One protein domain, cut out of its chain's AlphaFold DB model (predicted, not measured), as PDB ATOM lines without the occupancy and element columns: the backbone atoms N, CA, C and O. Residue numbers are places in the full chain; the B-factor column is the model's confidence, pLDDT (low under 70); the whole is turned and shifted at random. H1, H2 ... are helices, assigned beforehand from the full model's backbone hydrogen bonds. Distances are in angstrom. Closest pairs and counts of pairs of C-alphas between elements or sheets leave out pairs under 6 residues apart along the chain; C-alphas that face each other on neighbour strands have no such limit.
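What this domain is: This is residues 4 to 118 of the 154 residues of an uncharacterized protein of Betaproteobacteria bacterium RIFCSPLOWO2_02_64_14 (UniProt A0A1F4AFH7). A very long straight helix, H1, runs into a small compact body at its far end, where H2, H3, H4 and the first part of H5 gather round its last turns. Two bare helical arms stick out at opposite ends of this body, residues 4 to 25 of H1 and residues 106 to 118 of H5, and they make most of the length. The printed part has 115 residues with five named helices, in the order H1, H2, H3, H4, H5, and no named strand; the class is all helix. The whole is extended, with a radius of gyration of the C-alphas of 20.5 A and spans of 80 by 36 by 17 A.

How they stand to each other: H1, residues 4 to 44, touches each of the other four helices. With its residues 30 to 37 alone it touches H3, residues 57 to 67; the closest C-alphas, of Ser 33 and Cys 67, are 5.8 A apart. H1 and H3 run opposite ways at a steep tilt of 69 degrees, only just short of perpendicular. With residues 36 to 43 alone H1 touches H4, residues 73 to 80, the same way at a shallow tilt of 26 degrees; the closest C-alphas, of Met 40 and Leu 80, are 6.8 A apart. Residues 41 to 44 of H1 touch residues 97 to 101 of H5, residues 94 to 118, the same way at a steep tilt of 50 degrees; the closest C-alphas, of Leu 41 and Phe 97, are 6.5 A apart. The packing of these helices is only just mostly crossed, with 1 of 3 pairs at a shallow tilt. H2, residues 48 to 52, and H1 only just touch, only at the corner by their link, with 3 pairs of C-alphas within 8 A, the closest those of Thr 38 and Pro 48 at 6.2 A. H3 and H5 are close but not clearly touching, with the C-alphas of Ala 63 and Ile 96 closest at 7.2 A. H2 and H4 are apart. In H1, H2, H3, H4 and H5 every O i to N i+4 pair is within hydrogen-bond range.

Where its parts are: H1 begins at C-alpha 4, (2.321, -19.029, -1.253), and ends at C-alpha 44, (-0.027, 38.064, 16.123), 59.7 A away. H3 is 14.9 A long and H4 10.5 A. H5 measures 36.4 A and ends at C-alpha 118, (-4.791, 45.395, 46.026). H2 has five residues.

The domain as a whole: The C-alphas of Thr 4 and Ala 117, the two farthest apart, are 80.6 A apart. Without the free stretches, the body of 80 residues spans 31 by 31 by 17 A. The links from H1 to H2, H2 to H3 and H3 to H4 are tight; that from H4 to H5, residues 81 to 93, is long. The printed part has no cut. Its mean pLDDT is 86.6, and residues 53 to 54 and 114 to 118 are under 70.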
ATOM      1  N   THR A   4       3.431 -19.733  -1.905       84.69
ATOM      2  CA  THR A   4       2.321 -19.029  -1.253       84.69
ATOM      3  C   THR A   4       2.715 -18.299   0.033       84.69
ATOM      4  O   THR A   4       2.258 -17.186   0.268       84.69
ATOM      5  N   LEU A   5       3.586 -18.877   0.869       85.31
ATOM      6  CA  LEU A   5       3.984 -18.249   2.138       85.31
ATOM      7  C   LEU A   5       4.912 -17.049   1.921       85.31
ATOM      8  O   LEU A   5       4.814 -16.056   2.639       85.31
ATOM      9  N   PHE A   6       5.798 -17.138   0.927       85.00
ATOM     10  CA  PHE A   6       6.687 -16.036   0.571       85.00
ATOM     11  C   PHE A   6       5.895 -14.857  -0.002       85.00
ATOM     12  O   PHE A   6       6.070 -13.729   0.448       85.00
ATOM     13  N   GLU A   7       4.973 -15.122  -0.927       88.56
ATOM     14  CA  GLU A   7       4.140 -14.096  -1.557       88.56
ATOM     15  C   GLU A   7       3.254 -13.358  -0.539       88.56
ATOM     16  O   GLU A   7       3.245 -12.125  -0.504       88.56
ATOM     17  N   ILE A   8       2.606 -14.094   0.374       92.44
ATOM     18  CA  ILE A   8       1.837 -13.505   1.481       92.44
ATOM     19  C   ILE A   8       2.738 -12.630   2.365       92.44
ATOM     20  O   ILE A   8       2.359 -11.514   2.728       92.44
ATOM     21  N   GLY A   9       3.948 -13.103   2.681       92.56
ATOM     22  CA  GLY A   9       4.923 -12.346   3.467       92.56
ATOM     23  C   GLY A   9       5.309 -11.015   2.816       92.56
ATOM     24  O   GLY A   9       5.343  -9.989   3.498       92.56
ATOM     25  N   VAL A  10       5.539 -11.004   1.498       94.88
ATOM     26  CA  VAL A  10       5.875  -9.779   0.753       94.88
ATOM     27  C   VAL A  10       4.718  -8.779   0.776       94.88
ATOM     28  O   VAL A  10       4.953  -7.596   1.019       94.88
ATOM     29  N   VAL A  11       3.475  -9.228   0.577       95.88
ATOM     30  CA  VAL A  11       2.300  -8.338   0.614       95.88
ATOM     31  C   VAL A  11       2.142  -7.698   1.991       95.88
ATOM     32  O   VAL A  11       2.008  -6.477   2.088       95.88
ATOM     33  N   ILE A  12       2.225  -8.490   3.065       96.44
ATOM     34  CA  ILE A  12       2.134  -7.978   4.441       96.44
ATOM     35  C   ILE A  12       3.245  -6.958   4.707       96.44
ATOM     36  O   ILE A  12       2.984  -5.888   5.260       96.44
ATOM     37  N   PHE A  13       4.471  -7.258   4.278       97.00
ATOM     38  CA  PHE A  13       5.603  -6.351   4.437       97.00
ATOM     39  C   PHE A  13       5.393  -5.029   3.686       97.00
ATOM     40  O   PHE A  13       5.569  -3.961   4.268       97.00
ATOM     41  N   MET A  14       4.951  -5.073   2.426       97.44
ATOM     42  CA  MET A  14       4.685  -3.873   1.623       97.44
ATOM     43  C   MET A  14       3.583  -2.999   2.229       97.44
ATOM     44  O   MET A  14       3.720  -1.772   2.268       97.44
ATOM     45  N   VAL A  15       2.517  -3.611   2.755       97.69
ATOM     46  CA  VAL A  15       1.459  -2.890   3.477       97.69
ATOM     47  C   VAL A  15       2.019  -2.244   4.745       97.69
ATOM     48  O   VAL A  15       1.791  -1.057   4.973       97.69
ATOM     49  N   ALA A  16       2.803  -2.978   5.539       97.62
ATOM     50  CA  ALA A  16       3.405  -2.455   6.764       97.62
ATOM     51  C   ALA A  16       4.338  -1.262   6.492       97.62
ATOM     52  O   ALA A  16       4.241  -0.236   7.166       97.62
ATOM     53  N   VAL A  17       5.195  -1.361   5.469       97.81
ATOM     54  CA  VAL A  17       6.083  -0.267   5.044       97.81
ATOM     55  C   VAL A  17       5.271   0.938   4.572       97.81
ATOM     56  O   VAL A  17       5.555   2.062   4.982       97.81
ATOM     57  N   SER A  18       4.228   0.719   3.771       97.12
ATOM     58  CA  SER A  18       3.365   1.797   3.277       97.12
ATOM     59  C   SER A  18       2.684   2.547   4.425       97.12
ATOM     60  O   SER A  18       2.721   3.776   4.472       97.12
ATOM     61  N   VAL A  19       2.127   1.826   5.403       97.31
ATOM     62  CA  VAL A  19       1.515   2.427   6.600       97.31
ATOM     63  C   VAL A  19       2.551   3.193   7.424       97.31
ATOM     64  O   VAL A  19       2.275   4.311   7.863       97.31
ATOM     65  N   ALA A  20       3.754   2.640   7.603       96.75
ATOM     66  CA  ALA A  20       4.830   3.304   8.334       96.75
ATOM     67  C   ALA A  20       5.260   4.617   7.659       96.75
ATOM     68  O   ALA A  20       5.394   5.635   8.340       96.75
ATOM     69  N   LEU A  21       5.409   4.622   6.330       96.75
ATOM     70  CA  LEU A  21       5.743   5.818   5.552       96.75
ATOM     71  C   LEU A  21       4.649   6.886   5.651       96.75
ATOM     72  O   LEU A  21       4.952   8.057   5.880       96.75
ATOM     73  N   VAL A  22       3.381   6.489   5.541       94.31
ATOM     74  CA  VAL A  22       2.239   7.405   5.671       94.31
ATOM     75  C   VAL A  22       2.178   8.007   7.079       94.31
ATOM     76  O   VAL A  22       2.059   9.224   7.232       94.31
ATOM     77  N   ALA A  23       2.323   7.189   8.123       92.88
ATOM     78  CA  ALA A  23       2.347   7.662   9.505       92.88
ATOM     79  C   ALA A  23       3.536   8.601   9.774       92.88
ATOM     80  O   ALA A  23       3.379   9.627  10.440       92.88
ATOM     81  N   TRP A  24       4.715   8.278   9.235       94.88
ATOM     82  CA  TRP A  24       5.902   9.128   9.309       94.88
ATOM     83  C   TRP A  24       5.665  10.483   8.641       94.88
ATOM     84  O   TRP A  24       5.922  11.524   9.246       94.88
ATOM     85  N   PHE A  25       5.111  10.477   7.428       90.38
ATOM     86  CA  PHE A  25       4.785  11.689   6.687       90.38
ATOM     87  C   PHE A  25       3.821  12.586   7.471       90.38
ATOM     88  O   PHE A  25       4.110  13.763   7.690       90.38
ATOM     89  N   PHE A  26       2.723  12.029   7.993       82.81
ATOM     90  CA  PHE A  26       1.773  12.797   8.799       82.81
ATOM     91  C   PHE A  26       2.396  13.369  10.075       82.81
ATOM     92  O   PHE A  26       2.110  14.513  10.430       82.81
ATOM     93  N   ARG A  27       3.276  12.620  10.753       86.81
ATOM     94  CA  ARG A  27       4.009  13.129  11.923       86.81
ATOM     95  C   ARG A  27       4.930  14.284  11.557       86.81
ATOM     96  O   ARG A  27       4.959  15.286  12.272       86.81
ATOM     97  N   HIS A  28       5.642  14.174  10.440       86.31
ATOM     98  CA  HIS A  28       6.540  15.225   9.987       86.31
ATOM     99  C   HIS A  28       5.775  16.509   9.631       86.31
ATOM    100  O   HIS A  28       6.177  17.601  10.046       86.31
ATOM    101  N   VAL A  29       4.647  16.387   8.927       83.69
ATOM    102  CA  VAL A  29       3.767  17.521   8.598       83.69
ATOM    103  C   VAL A  29       3.179  18.144   9.868       83.69
ATOM    104  O   VAL A  29       3.181  19.364  10.017       83.69
ATOM    105  N   ALA A  30       2.732  17.326  10.825       82.31
ATOM    106  CA  ALA A  30       2.173  17.813  12.084       82.31
ATOM    107  C   ALA A  30       3.195  18.576  12.942       82.31
ATOM    108  O   ALA A  30       2.813  19.514  13.644       82.31
ATOM    109  N   ALA A  31       4.471  18.183  12.918       84.50
ATOM    110  CA  ALA A  31       5.537  18.884  13.632       84.50
ATOM    111  C   ALA A  31       5.907  20.214  12.952       84.50
ATOM    112  O   ALA A  31       6.119  21.222  13.627       84.50
ATOM    113  N   ALA A  32       5.949  20.240  11.616       86.62
ATOM    114  CA  ALA A  32       6.217  21.458  10.855       86.62
ATOM    115  C   ALA A  32       5.093  22.497  11.026       86.62
ATOM    116  O   ALA A  32       5.368  23.672  11.281       86.62
ATOM    117  N   SER A  33       3.831  22.058  10.962       86.81
ATOM    118  CA  SER A  33       2.676  22.948  11.125       86.81
ATOM    119  C   SER A  33       2.588  23.545  12.529       86.81
ATOM    120  O   SER A  33       2.228  24.711  12.670       86.81
ATOM    121  N   GLU A  34       2.969  22.790  13.564       87.62
ATOM    122  CA  GLU A  34       3.033  23.287  14.941       87.62
ATOM    123  C   GLU A  34       4.027  24.438  15.071       87.62
ATOM    124  O   GLU A  34       3.654  25.509  15.542       87.62
ATOM    125  N   ARG A  35       5.260  24.261  14.582       88.56
ATOM    126  CA  ARG A  35       6.283  25.317  14.633       88.56
ATOM    127  C   ARG A  35       5.811  26.582  13.920       88.56
ATOM    128  O   ARG A  35       5.870  27.670  14.490       88.56
ATOM    129  N   ARG A  36       5.283  26.441  12.699       90.31
ATOM    130  CA  ARG A  36       4.777  27.575  11.913       90.31
ATOM    131  C   ARG A  36       3.623  28.287  12.620       90.31
ATOM    132  O   ARG A  36       3.615  29.513  12.698       90.31
ATOM    133  N   MET A  37       2.673  27.536  13.174       91.12
ATOM    134  CA  MET A  37       1.540  28.091  13.914       91.12
ATOM    135  C   MET A  37       1.993  28.869  15.157       91.12
ATOM    136  O   MET A  37       1.496  29.968  15.391       91.12
ATOM    137  N   THR A  38       2.962  28.351  15.915       90.81
ATOM    138  CA  THR A  38       3.540  29.035  17.084       90.81
ATOM    139  C   THR A  38       4.193  30.365  16.696       90.81
ATOM    140  O   THR A  38       3.969  31.388  17.347       90.81
ATOM    141  N   HIS A  39       4.934  30.398  15.585       92.69
ATOM    142  CA  HIS A  39       5.491  31.645  15.054       92.69
ATOM    143  C   HIS A  39       4.404  32.626  14.586       92.69
ATOM    144  O   HIS A  39       4.538  33.837  14.757       92.69
ATOM    145  N   MET A  40       3.291  32.131  14.036       92.31
ATOM    146  CA  MET A  40       2.172  32.997  13.658       92.31
ATOM    147  C   MET A  40       1.447  33.590  14.868       92.31
ATOM    148  O   MET A  40       1.073  34.760  14.827       92.31
ATOM    149  N   LEU A  41       1.268  32.811  15.939       91.31
ATOM    150  CA  LEU A  41       0.664  33.274  17.192       91.31
ATOM    151  C   LEU A  41       1.498  34.374  17.839       91.31
ATOM    152  O   LEU A  41       0.979  35.457  18.104       91.31
ATOM    153  N   THR A  42       2.798  34.127  17.999       91.38
ATOM    154  CA  THR A  42       3.733  35.108  18.568       91.38
ATOM    155  C   THR A  42       3.753  36.397  17.750       91.38
ATOM    156  O   THR A  42       3.580  37.478  18.311       91.38
ATOM    157  N   ARG A  43       3.828  36.310  16.413       90.50
ATOM    158  CA  ARG A  43       3.737  37.487  15.529       90.50
ATOM    159  C   ARG A  43       2.377  38.194  15.603       90.50
ATOM    160  O   ARG A  43       2.310  39.408  15.434       90.50
ATOM    161  N   ALA A  44       1.291  37.473  15.883       88.06
ATOM    162  CA  ALA A  44      -0.027  38.064  16.123       88.06
ATOM    163  C   ALA A  44      -0.155  38.731  17.513       88.06
ATOM    164  O   ALA A  44      -1.140  39.443  17.760       88.06
ATOM    165  N   GLY A  45       0.834  38.554  18.397       88.81
ATOM    166  CA  GLY A  45       0.840  39.053  19.774       88.81
ATOM    167  C   GLY A  45       0.123  38.131  20.761       88.81
ATOM    168  O   GLY A  45      -0.402  38.611  21.760       88.81
ATOM    169  N   VAL A  46       0.037  36.835  20.455       88.12
ATOM    170  CA  VAL A  46      -0.482  35.800  21.355       88.12
ATOM    171  C   VAL A  46       0.694  34.970  21.853       88.12
ATOM    172  O   VAL A  46       1.416  34.385  21.046       88.12
ATOM    173  N   ASP A  47       0.875  34.909  23.171       86.06
ATOM    174  CA  ASP A  47       1.880  34.045  23.783       86.06
ATOM    175  C   ASP A  47       1.411  32.576  23.734       86.06
ATOM    176  O   ASP A  47       0.377  32.248  24.322       86.06
ATOM    177  N   PRO A  48       2.115  31.683  23.018       82.25
ATOM    178  CA  PRO A  48       1.736  30.279  22.899       82.25
ATOM    179  C   PRO A  48       1.770  29.523  24.232       82.25
ATOM    180  O   PRO A  48       0.992  28.582  24.390       82.25
ATOM    181  N   GLU A  49       2.617  29.917  25.188       82.38
ATOM    182  CA  GLU A  49       2.708  29.223  26.480       82.38
ATOM    183  C   GLU A  49       1.462  29.462  27.331       82.38
ATOM    184  O   GLU A  49       0.946  28.539  27.963       82.38
ATOM    185  N   PHE A  50       0.901  30.669  27.249       75.38
ATOM    186  CA  PHE A  50      -0.355  31.011  27.909       75.38
ATOM    187  C   PHE A  50      -1.531  30.172  27.376       75.38
ATOM    188  O   PHE A  50      -2.368  29.695  28.135       75.38
ATOM    189  N   VAL A  51      -1.562  29.922  26.063       74.50
ATOM    190  CA  VAL A  51      -2.626  29.146  25.394       74.50
ATOM    191  C   VAL A  51      -2.532  27.642  25.707       74.50
ATOM    192  O   VAL A  51      -3.523  26.925  25.582       74.50
ATOM    193  N   ARG A  52      -1.356  27.133  26.112       72.94
ATOM    194  CA  ARG A  52      -1.160  25.707  26.445       72.94
ATOM    195  C   ARG A  52      -1.702  25.311  27.819       72.94
ATOM    196  O   ARG A  52      -1.919  24.120  28.025       72.94
ATOM    197  N   GLN A  53      -1.884  26.260  28.735       67.88
ATOM    198  CA  GLN A  53      -2.275  25.977  30.123       67.88
ATOM    199  C   GLN A  53      -3.791  26.009  30.364       67.88
ATOM    200  O   GLN A  53      -4.236  25.558  31.414       67.88
ATOM    201  N   ASP A  54      -4.575  26.510  29.408       66.06
ATOM    202  CA  ASP A  54      -5.981  26.870  29.616       66.06
ATOM    203  C   ASP A  54      -6.949  26.112  28.678       66.06
ATOM    204  O   ASP A  54      -6.540  25.382  27.766       66.06
ATOM    205  N   GLU A  55      -8.259  26.329  28.849       72.56
ATOM    206  CA  GLU A  55      -9.357  25.789  28.019       72.56
ATOM    207  C   GLU A  55      -9.205  26.097  26.516       72.56
ATOM    208  O   GLU A  55      -9.829  25.480  25.646       72.56
ATOM    209  N   THR A  56      -8.317  27.029  26.174       79.25
ATOM    210  CA  THR A  56      -7.997  27.399  24.799       79.25
ATOM    211  C   THR A  56      -7.173  26.350  24.041       79.25
ATOM    212  O   THR A  56      -7.052  26.448  22.813       79.25
ATOM    213  N   TRP A  57      -6.689  25.295  24.708       82.62
ATOM    214  CA  TRP A  57      -6.005  24.172  24.059       82.62
ATOM    215  C   TRP A  57      -6.859  23.497  22.974       82.62
ATOM    216  O   TRP A  57      -6.353  23.183  21.894       82.62
ATOM    217  N   ALA A  58      -8.166  23.328  23.207       84.94
ATOM    218  CA  ALA A  58      -9.065  22.722  22.222       84.94
ATOM    219  C   ALA A  58      -9.149  23.565  20.936       84.94
ATOM    220  O   ALA A  58      -9.104  23.038  19.821       84.94
ATOM    221  N   ILE A  59      -9.187  24.894  21.085       85.81
ATOM    222  CA  ILE A  59      -9.186  25.847  19.968       85.81
ATOM    223  C   ILE A  59      -7.855  25.770  19.207       85.81
ATOM    224  O   ILE A  59      -7.841  25.752  17.970       85.81
ATOM    225  N   LEU A  60      -6.739  25.671  19.931       86.06
ATOM    226  CA  LEU A  60      -5.409  25.528  19.344       86.06
ATOM    227  C   LEU A  60      -5.261  24.206  18.574       86.06
ATOM    228  O   LEU A  60      -4.667  24.185  17.494       86.06
ATOM    229  N   HIS A  61      -5.851  23.117  19.071       86.44
ATOM    230  CA  HIS A  61      -5.850  21.823  18.391       86.44
ATOM    231  C   HIS A  61      -6.592  21.882  17.046       86.44
ATOM    232  O   HIS A  61      -6.094  21.393  16.027       86.44
ATOM    233  N   VAL A  62      -7.743  22.563  17.002       88.50
ATOM    234  CA  VAL A  62      -8.483  22.807  15.752       88.50
ATOM    235  C   VAL A  62      -7.662  23.666  14.786       88.50
ATOM    236  O   VAL A  62      -7.568  23.340  13.598       88.50
ATOM    237  N   ALA A  63      -7.020  24.730  15.278       89.19
ATOM    238  CA  ALA A  63      -6.145  25.572  14.464       89.19
ATOM    239  C   ALA A  63      -4.972  24.771  13.874       89.19
ATOM    240  O   ALA A  63      -4.660  24.918  12.688       89.19
ATOM    241  N   ARG A  64      -4.373  23.865  14.655       89.12
ATOM    242  CA  ARG A  64      -3.295  22.974  14.206       89.12
ATOM    243  C   ARG A  64      -3.749  22.061  13.072       89.12
ATOM    244  O   ARG A  64      -3.046  21.955  12.070       89.12
ATOM    245  N   GLY A  65      -4.929  21.451  13.201       87.88
ATOM    246  CA  GLY A  65      -5.504  20.594  12.160       87.88
ATOM    247  C   GLY A  65      -5.803  21.338  10.855       87.88
ATOM    248  O   GLY A  65      -5.665  20.776   9.772       87.88
ATOM    249  N   ARG A  66      -6.170  22.623  10.937       90.19
ATOM    250  CA  ARG A  66      -6.318  23.492   9.758       90.19
ATOM    251  C   ARG A  66      -4.966  23.877   9.165       90.19
ATOM    252  O   ARG A  66      -4.812  23.876   7.948       90.19
ATOM    253  N   CYS A  67      -3.983  24.174  10.014       90.81
ATOM    254  CA  CYS A  67      -2.642  24.565   9.589       90.81
ATOM    255  C   CYS A  67      -1.920  23.425   8.858       90.81
ATOM    256  O   CYS A  67      -1.337  23.670   7.810       90.81
ATOM    257  N   SER A  68      -2.031  22.179   9.338       88.38
ATOM    258  CA  SER A  68      -1.425  21.003   8.684       88.38
ATOM    259  C   SER A  68      -2.025  20.651   7.321       88.38
ATOM    260  O   SER A  68      -1.449  19.849   6.594       88.38
ATOM    261  N   ARG A  69      -3.186  21.218   6.979       86.81
ATOM    262  CA  ARG A  69      -3.857  21.043   5.682       86.81
ATOM    263  C   ARG A  69      -3.824  22.315   4.830       86.81
ATOM    264  O   ARG A  69      -4.475  22.368   3.787       86.81
ATOM    265  N   CYS A  70      -3.128  23.359   5.281       88.81
ATOM    266  CA  CYS A  70      -3.071  24.631   4.575       88.81
ATOM    267  C   CYS A  70      -2.289  24.471   3.267       88.81
ATOM    268  O   CYS A  70      -1.159  24.001   3.278       88.81
ATOM    269  N   ARG A  71      -2.865  24.895   2.136       87.81
ATOM    270  CA  ARG A  71      -2.176  24.857   0.830       87.81
ATOM    271  C   ARG A  71      -1.252  26.058   0.589       87.81
ATOM    272  O   ARG A  71      -0.459  26.017  -0.339       87.81
ATOM    273  N   PHE A  72      -1.356  27.105   1.410       88.50
ATOM    274  CA  PHE A  72      -0.649  28.386   1.253       88.50
ATOM    275  C   PHE A  72       0.477  28.547   2.283       88.50
ATOM    276  O   PHE A  72       0.610  29.582   2.945       88.50
ATOM    277  N   GLU A  73       1.249  27.483   2.489       88.88
ATOM    278  CA  GLU A  73       2.357  27.472   3.447       88.88
ATOM    279  C   GLU A  73       3.445  28.493   3.096       88.88
ATOM    280  O   GLU A  73       3.957  29.189   3.968       88.88
ATOM    281  N   ASP A  74       3.723  28.650   1.804       90.19
ATOM    282  CA  ASP A  74       4.681  29.609   1.261       90.19
ATOM    283  C   ASP A  74       4.302  31.058   1.603       90.19
ATOM    284  O   ASP A  74       5.161  31.893   1.891       90.19
ATOM    285  N   LEU A  75       3.005  31.374   1.592       91.44
ATOM    286  CA  LEU A  75       2.503  32.697   1.939       91.44
ATOM    287  C   LEU A  75       2.633  32.948   3.444       91.44
ATOM    288  O   LEU A  75       3.006  34.045   3.857       91.44
ATOM    289  N   CYS A  76       2.401  31.911   4.252       92.00
ATOM    290  CA  CYS A  76       2.624  31.957   5.692       92.00
ATOM    291  C   CYS A  76       4.097  32.244   6.011       92.00
ATOM    292  O   CYS A  76       4.384  33.138   6.804       92.00
ATOM    293  N   ASP A  77       5.021  31.541   5.355       92.62
ATOM    294  CA  ASP A  77       6.461  31.692   5.575       92.62
ATOM    295  C   ASP A  77       6.965  33.064   5.097       92.62
ATOM    296  O   ASP A  77       7.752  33.716   5.785       92.62
ATOM    297  N   ARG A  78       6.450  33.572   3.968       93.69
ATOM    298  CA  ARG A  78       6.748  34.937   3.498       93.69
ATOM    299  C   ARG A  78       6.242  36.011   4.458       93.69
ATOM    300  O   ARG A  78       6.972  36.964   4.732       93.69
ATOM    301  N   TRP A  79       5.031  35.859   4.992       94.06
ATOM    302  CA  TRP A  79       4.485  36.782   5.988       94.06
ATOM    303  C   TRP A  79       5.270  36.738   7.305       94.06
ATOM    304  O   TRP A  79       5.600  37.786   7.864       94.06
ATOM    305  N   LEU A  80       5.645  35.543   7.773       92.69
ATOM    306  CA  LEU A  80       6.495  35.368   8.955       92.69
ATOM    307  C   LEU A  80       7.875  36.009   8.773       92.69
ATOM    308  O   LEU A  80       8.368  36.657   9.694       92.69
ATOM    309  N   ALA A  81       8.453  35.902   7.576       93.62
ATOM    310  CA  ALA A  81       9.705  36.558   7.208       93.62
ATOM    311  C   ALA A  81       9.581  38.084   7.018       93.62
ATOM    312  O   ALA A  81      10.571  38.732   6.691       93.62
ATOM    313  N   GLY A  82       8.383  38.663   7.169       92.38
ATOM    314  CA  GLY A  82       8.138  40.090   6.951       92.38
ATOM    315  C   GLY A  82       8.197  40.525   5.484       92.38
ATOM    316  O   GLY A  82       8.236  41.717   5.213       92.38
ATOM    317  N   LYS A  83       8.188  39.581   4.534       92.56
ATOM    318  CA  LYS A  83       8.200  39.862   3.085       92.56
ATOM    319  C   LYS A  83       6.823  40.236   2.532       92.56
ATOM    320  O   LYS A  83       6.714  40.612   1.371       92.56
ATOM    321  N   VAL A  84       5.776  40.064   3.334       90.12
ATOM    322  CA  VAL A  84       4.401  40.456   3.021       90.12
ATOM    323  C   VAL A  84       3.927  41.358   4.150       90.12
ATOM    324  O   VAL A  84       3.921  40.942   5.312       90.12
ATOM    325  N   GLU A  85       3.566  42.589   3.802       83.62
ATOM    326  CA  GLU A  85       2.977  43.551   4.728       83.62
ATOM    327  C   GLU A  85       1.484  43.274   4.940       83.62
ATOM    328  O   GLU A  85       0.824  42.637   4.117       83.62
ATOM    329  N   GLY A  86       0.950  43.764   6.057       85.88
ATOM    330  CA  GLY A  86      -0.463  43.637   6.398       85.88
ATOM    331  C   GLY A  86      -0.777  42.546   7.420       85.88
ATOM    332  O   GLY A  86       0.100  41.906   8.016       85.88
ATOM    333  N   ASP A  87      -2.075  42.389   7.673       84.06
ATOM    334  CA  ASP A  87      -2.583  41.416   8.626       84.06
ATOM    335  C   ASP A  87      -2.568  39.992   8.046       84.06
ATOM    336  O   ASP A  87      -2.373  39.753   6.856       84.06
ATOM    337  N   ASN A  88      -2.767  39.003   8.909       87.25
ATOM    338  CA  ASN A  88      -2.784  37.599   8.514       87.25
ATOM    339  C   ASN A  88      -4.134  37.157   7.925       87.25
ATOM    340  O   ASN A  88      -4.476  35.986   8.053       87.25
ATOM    341  N   SER A  89      -4.909  38.047   7.297       89.44
ATOM    342  CA  SER A  89      -6.260  37.755   6.779       89.44
ATOM    343  C   SER A  89      -6.313  36.618   5.752       89.44
ATOM    344  O   SER A  89      -7.332  35.938   5.659       89.44
ATOM    345  N   PHE A  90      -5.212  36.350   5.044       89.62
ATOM    346  CA  PHE A  90      -5.073  35.200   4.143       89.62
ATOM    347  C   PHE A  90      -5.073  33.843   4.876       89.62
ATOM    348  O   PHE A  90      -5.291  32.797   4.266       89.62
ATOM    349  N   CYS A  91      -4.782  33.828   6.179       91.50
ATOM    350  CA  CYS A  91      -4.681  32.609   6.963       91.50
ATOM    351  C   CYS A  91      -6.072  32.125   7.394       91.50
ATOM    352  O   CYS A  91      -6.827  32.853   8.036       91.50
ATOM    353  N   LEU A  92      -6.375  30.841   7.175       89.62
ATOM    354  CA  LEU A  92      -7.633  30.229   7.632       89.62
ATOM    355  C   LEU A  92      -7.808  30.274   9.167       89.62
ATOM    356  O   LEU A  92      -8.920  30.165   9.687       89.62
ATOM    357  N   ASN A  93      -6.703  30.439   9.901       92.81
ATOM    358  CA  ASN A  93      -6.682  30.574  11.356       92.81
ATOM    359  C   ASN A  93      -6.675  32.034  11.836       92.81
ATOM    360  O   ASN A  93      -6.676  32.261  13.044       92.81
ATOM    361  N   ALA A  94      -6.718  33.029  10.943       91.56
ATOM    362  CA  ALA A  94      -6.664  34.446  11.314       91.56
ATOM    363  C   ALA A  94      -7.731  34.822  12.350       91.56
ATOM    364  O   ALA A  94      -7.449  35.489  13.346       91.56
ATOM    365  N   GLN A  95      -8.961  34.340  12.153       90.69
ATOM    366  CA  GLN A  95     -10.060  34.586  13.083       90.69
ATOM    367  C   GLN A  95      -9.803  33.953  14.455       90.69
ATOM    368  O   GLN A  95     -10.067  34.594  15.471       90.69
ATOM    369  N   ILE A  96      -9.243  32.738  14.491       90.06
ATOM    370  CA  ILE A  96      -8.872  32.061  15.739       90.06
ATOM    371  C   ILE A  96      -7.826  32.895  16.478       90.06
ATOM    372  O   ILE A  96      -8.012  33.213  17.647       90.06
ATOM    373  N   PHE A  97      -6.780  33.344  15.784       90.38
ATOM    374  CA  PHE A  97      -5.735  34.175  16.381       90.38
ATOM    375  C   PHE A  97      -6.287  35.496  16.935       90.38
ATOM    376  O   PHE A  97      -5.907  35.907  18.027       90.38
ATOM    377  N   ARG A  98      -7.248  36.132  16.249       89.69
ATOM    378  CA  ARG A  98      -7.935  37.336  16.756       89.69
ATOM    379  C   ARG A  98      -8.798  37.065  17.991       89.69
ATOM    380  O   ARG A  98      -8.959  37.956  18.823       89.69
ATOM    381  N   VAL A  99      -9.414  35.887  18.096       88.81
ATOM    382  CA  VAL A  99     -10.169  35.484  19.295       88.81
ATOM    383  C   VAL A  99      -9.207  35.245  20.454       88.81
ATOM    384  O   VAL A  99      -9.387  35.856  21.503       88.81
ATOM    385  N   LEU A 100      -8.144  34.466  20.232       88.31
ATOM    386  CA  LEU A 100      -7.106  34.202  21.231       88.31
ATOM    387  C   LEU A 100      -6.499  35.503  21.758       88.31
ATOM    388  O   LEU A 100      -6.495  35.733  22.958       88.31
ATOM    389  N   LYS A 101      -6.113  36.418  20.863       89.62
ATOM    390  CA  LYS A 101      -5.577  37.732  21.239       89.62
ATOM    391  C   LYS A 101      -6.519  38.530  22.140       89.62
ATOM    392  O   LYS A 101      -6.066  39.183  23.075       89.62
ATOM    393  N   ARG A 102      -7.830  38.489  21.875       88.19
ATOM    394  CA  ARG A 102      -8.832  39.171  22.712       88.19
ATOM    395  C   ARG A 102      -8.971  38.520  24.084       88.19
ATOM    396  O   ARG A 102      -9.088  39.248  25.062       88.19
ATOM    397  N   ILE A 103      -8.954  37.191  24.152       86.12
ATOM    398  CA  ILE A 103      -9.015  36.449  25.418       86.12
ATOM    399  C   ILE A 103      -7.779  36.773  26.260       86.12
ATOM    400  O   ILE A 103      -7.921  37.281  27.369       86.12
ATOM    401  N   THR A 104      -6.578  36.608  25.699       83.88
ATOM    402  CA  THR A 104      -5.319  36.921  26.386       83.88
ATOM    403  C   THR A 104      -5.268  38.384  26.832       83.88
ATOM    404  O   THR A 104      -4.883  38.668  27.961       83.88
ATOM    405  N   GLY A 105      -5.726  39.322  25.994       84.31
ATOM    406  CA  GLY A 105      -5.792  40.742  26.350       84.31
ATOM    407  C   GLY A 105      -6.751  41.048  27.506       84.31
ATOM    408  O   GLY A 105      -6.426  41.864  28.364       84.31
ATOM    409  N   ARG A 106      -7.912  40.380  27.570       84.44
ATOM    410  CA  ARG A 106      -8.854  40.533  28.692       84.44
ATOM    411  C   ARG A 106      -8.301  39.964  29.988       84.44
ATOM    412  O   ARG A 106      -8.474  40.597  31.021       84.44
ATOM    413  N   ILE A 107      -7.631  38.815  29.928       81.12
ATOM    414  CA  ILE A 107      -7.033  38.200  31.116       81.12
ATOM    415  C   ILE A 107      -5.873  39.058  31.629       81.12
ATOM    416  O   ILE A 107      -5.796  39.350  32.816       81.12
ATOM    417  N   ALA A 108      -5.019  39.564  30.736       80.81
ATOM    418  CA  ALA A 108      -3.981  40.514  31.124       80.81
ATOM    419  C   ALA A 108      -4.582  41.776  31.777       80.81
ATOM    420  O   ALA A 108      -4.094  42.237  32.808       80.81
ATOM    421  N   ALA A 109      -5.679  42.306  31.223       81.88
ATOM    422  CA  ALA A 109      -6.369  43.462  31.787       81.88
ATOM    423  C   ALA A 109      -7.026  43.170  33.150       81.88
ATOM    424  O   ALA A 109      -6.958  44.015  34.042       81.88
ATOM    425  N   SER A 110      -7.637  41.995  33.342       82.06
ATOM    426  CA  SER A 110      -8.263  41.619  34.616       82.06
ATOM    427  C   SER A 110      -7.226  41.413  35.720       82.06
ATOM    428  O   SER A 110      -7.439  41.880  36.839       82.06
ATOM    429  N   ILE A 111      -6.073  40.818  35.395       79.75
ATOM    430  CA  ILE A 111      -4.945  40.679  36.324       79.75
ATOM    431  C   ILE A 111      -4.429  42.064  36.733       79.75
ATOM    432  O   ILE A 111      -4.340  42.351  37.926       79.75
ATOM    433  N   CYS A 112      -4.160  42.961  35.779       74.62
ATOM    434  CA  CYS A 112      -3.697  44.318  36.088       74.62
ATOM    435  C   CYS A 112      -4.719  45.122  36.913       74.62
ATOM    436  O   CYS A 112      -4.333  45.839  37.835       74.62
ATOM    437  N   SER A 113      -6.016  44.974  36.629       75.25
ATOM    438  CA  SER A 113      -7.092  45.608  37.404       75.25
ATOM    439  C   SER A 113      -7.148  45.080  38.847       75.25
ATOM    440  O   SER A 113      -7.239  45.861  39.797       75.25
ATOM    441  N   GLY A 114      -6.992  43.764  39.038       64.94
ATOM    442  CA  GLY A 114      -6.920  43.138  40.362       64.94
ATOM    443  C   GLY A 114      -5.700  43.577  41.178       64.94
ATOM    444  O   GLY A 114      -5.819  43.835  42.377       64.94
ATOM    445  N   TYR A 115      -4.544  43.746  40.531       58.47
ATOM    446  CA  TYR A 115      -3.331  44.258  41.179       58.47
ATOM    447  C   TYR A 115      -3.466  45.727  41.610       58.47
ATOM    448  O   TYR A 115      -3.005  46.094  42.691       58.47
ATOM    449  N   HIS A 116      -4.149  46.566  40.824       57.50
ATOM    450  CA  HIS A 116      -4.375  47.970  41.185       57.50
ATOM    451  C   HIS A 116      -5.352  48.125  42.366       57.50
ATOM    452  O   HIS A 116      -5.181  49.009  43.209       57.50
ATOM    453  N   ALA A 117      -6.340  47.231  42.482       55.88
ATOM    454  CA  ALA A 117      -7.248  47.186  43.630       55.88
ATOM    455  C   ALA A 117      -6.540  46.755  44.933       55.88
ATOM    456  O   ALA A 117      -6.818  47.308  46.001       55.88
ATOM    457  N   GLN A 118      -5.576  45.828  44.859       51.19
ATOM    458  CA  GLN A 118      -4.791  45.395  46.026       51.19
ATOM    459  C   GLN A 118      -3.761  46.439  46.483       51.19
ATOM    460  O   GLN A 118      -3.559  46.611  47.683       51.19
TER     461      GLN A 118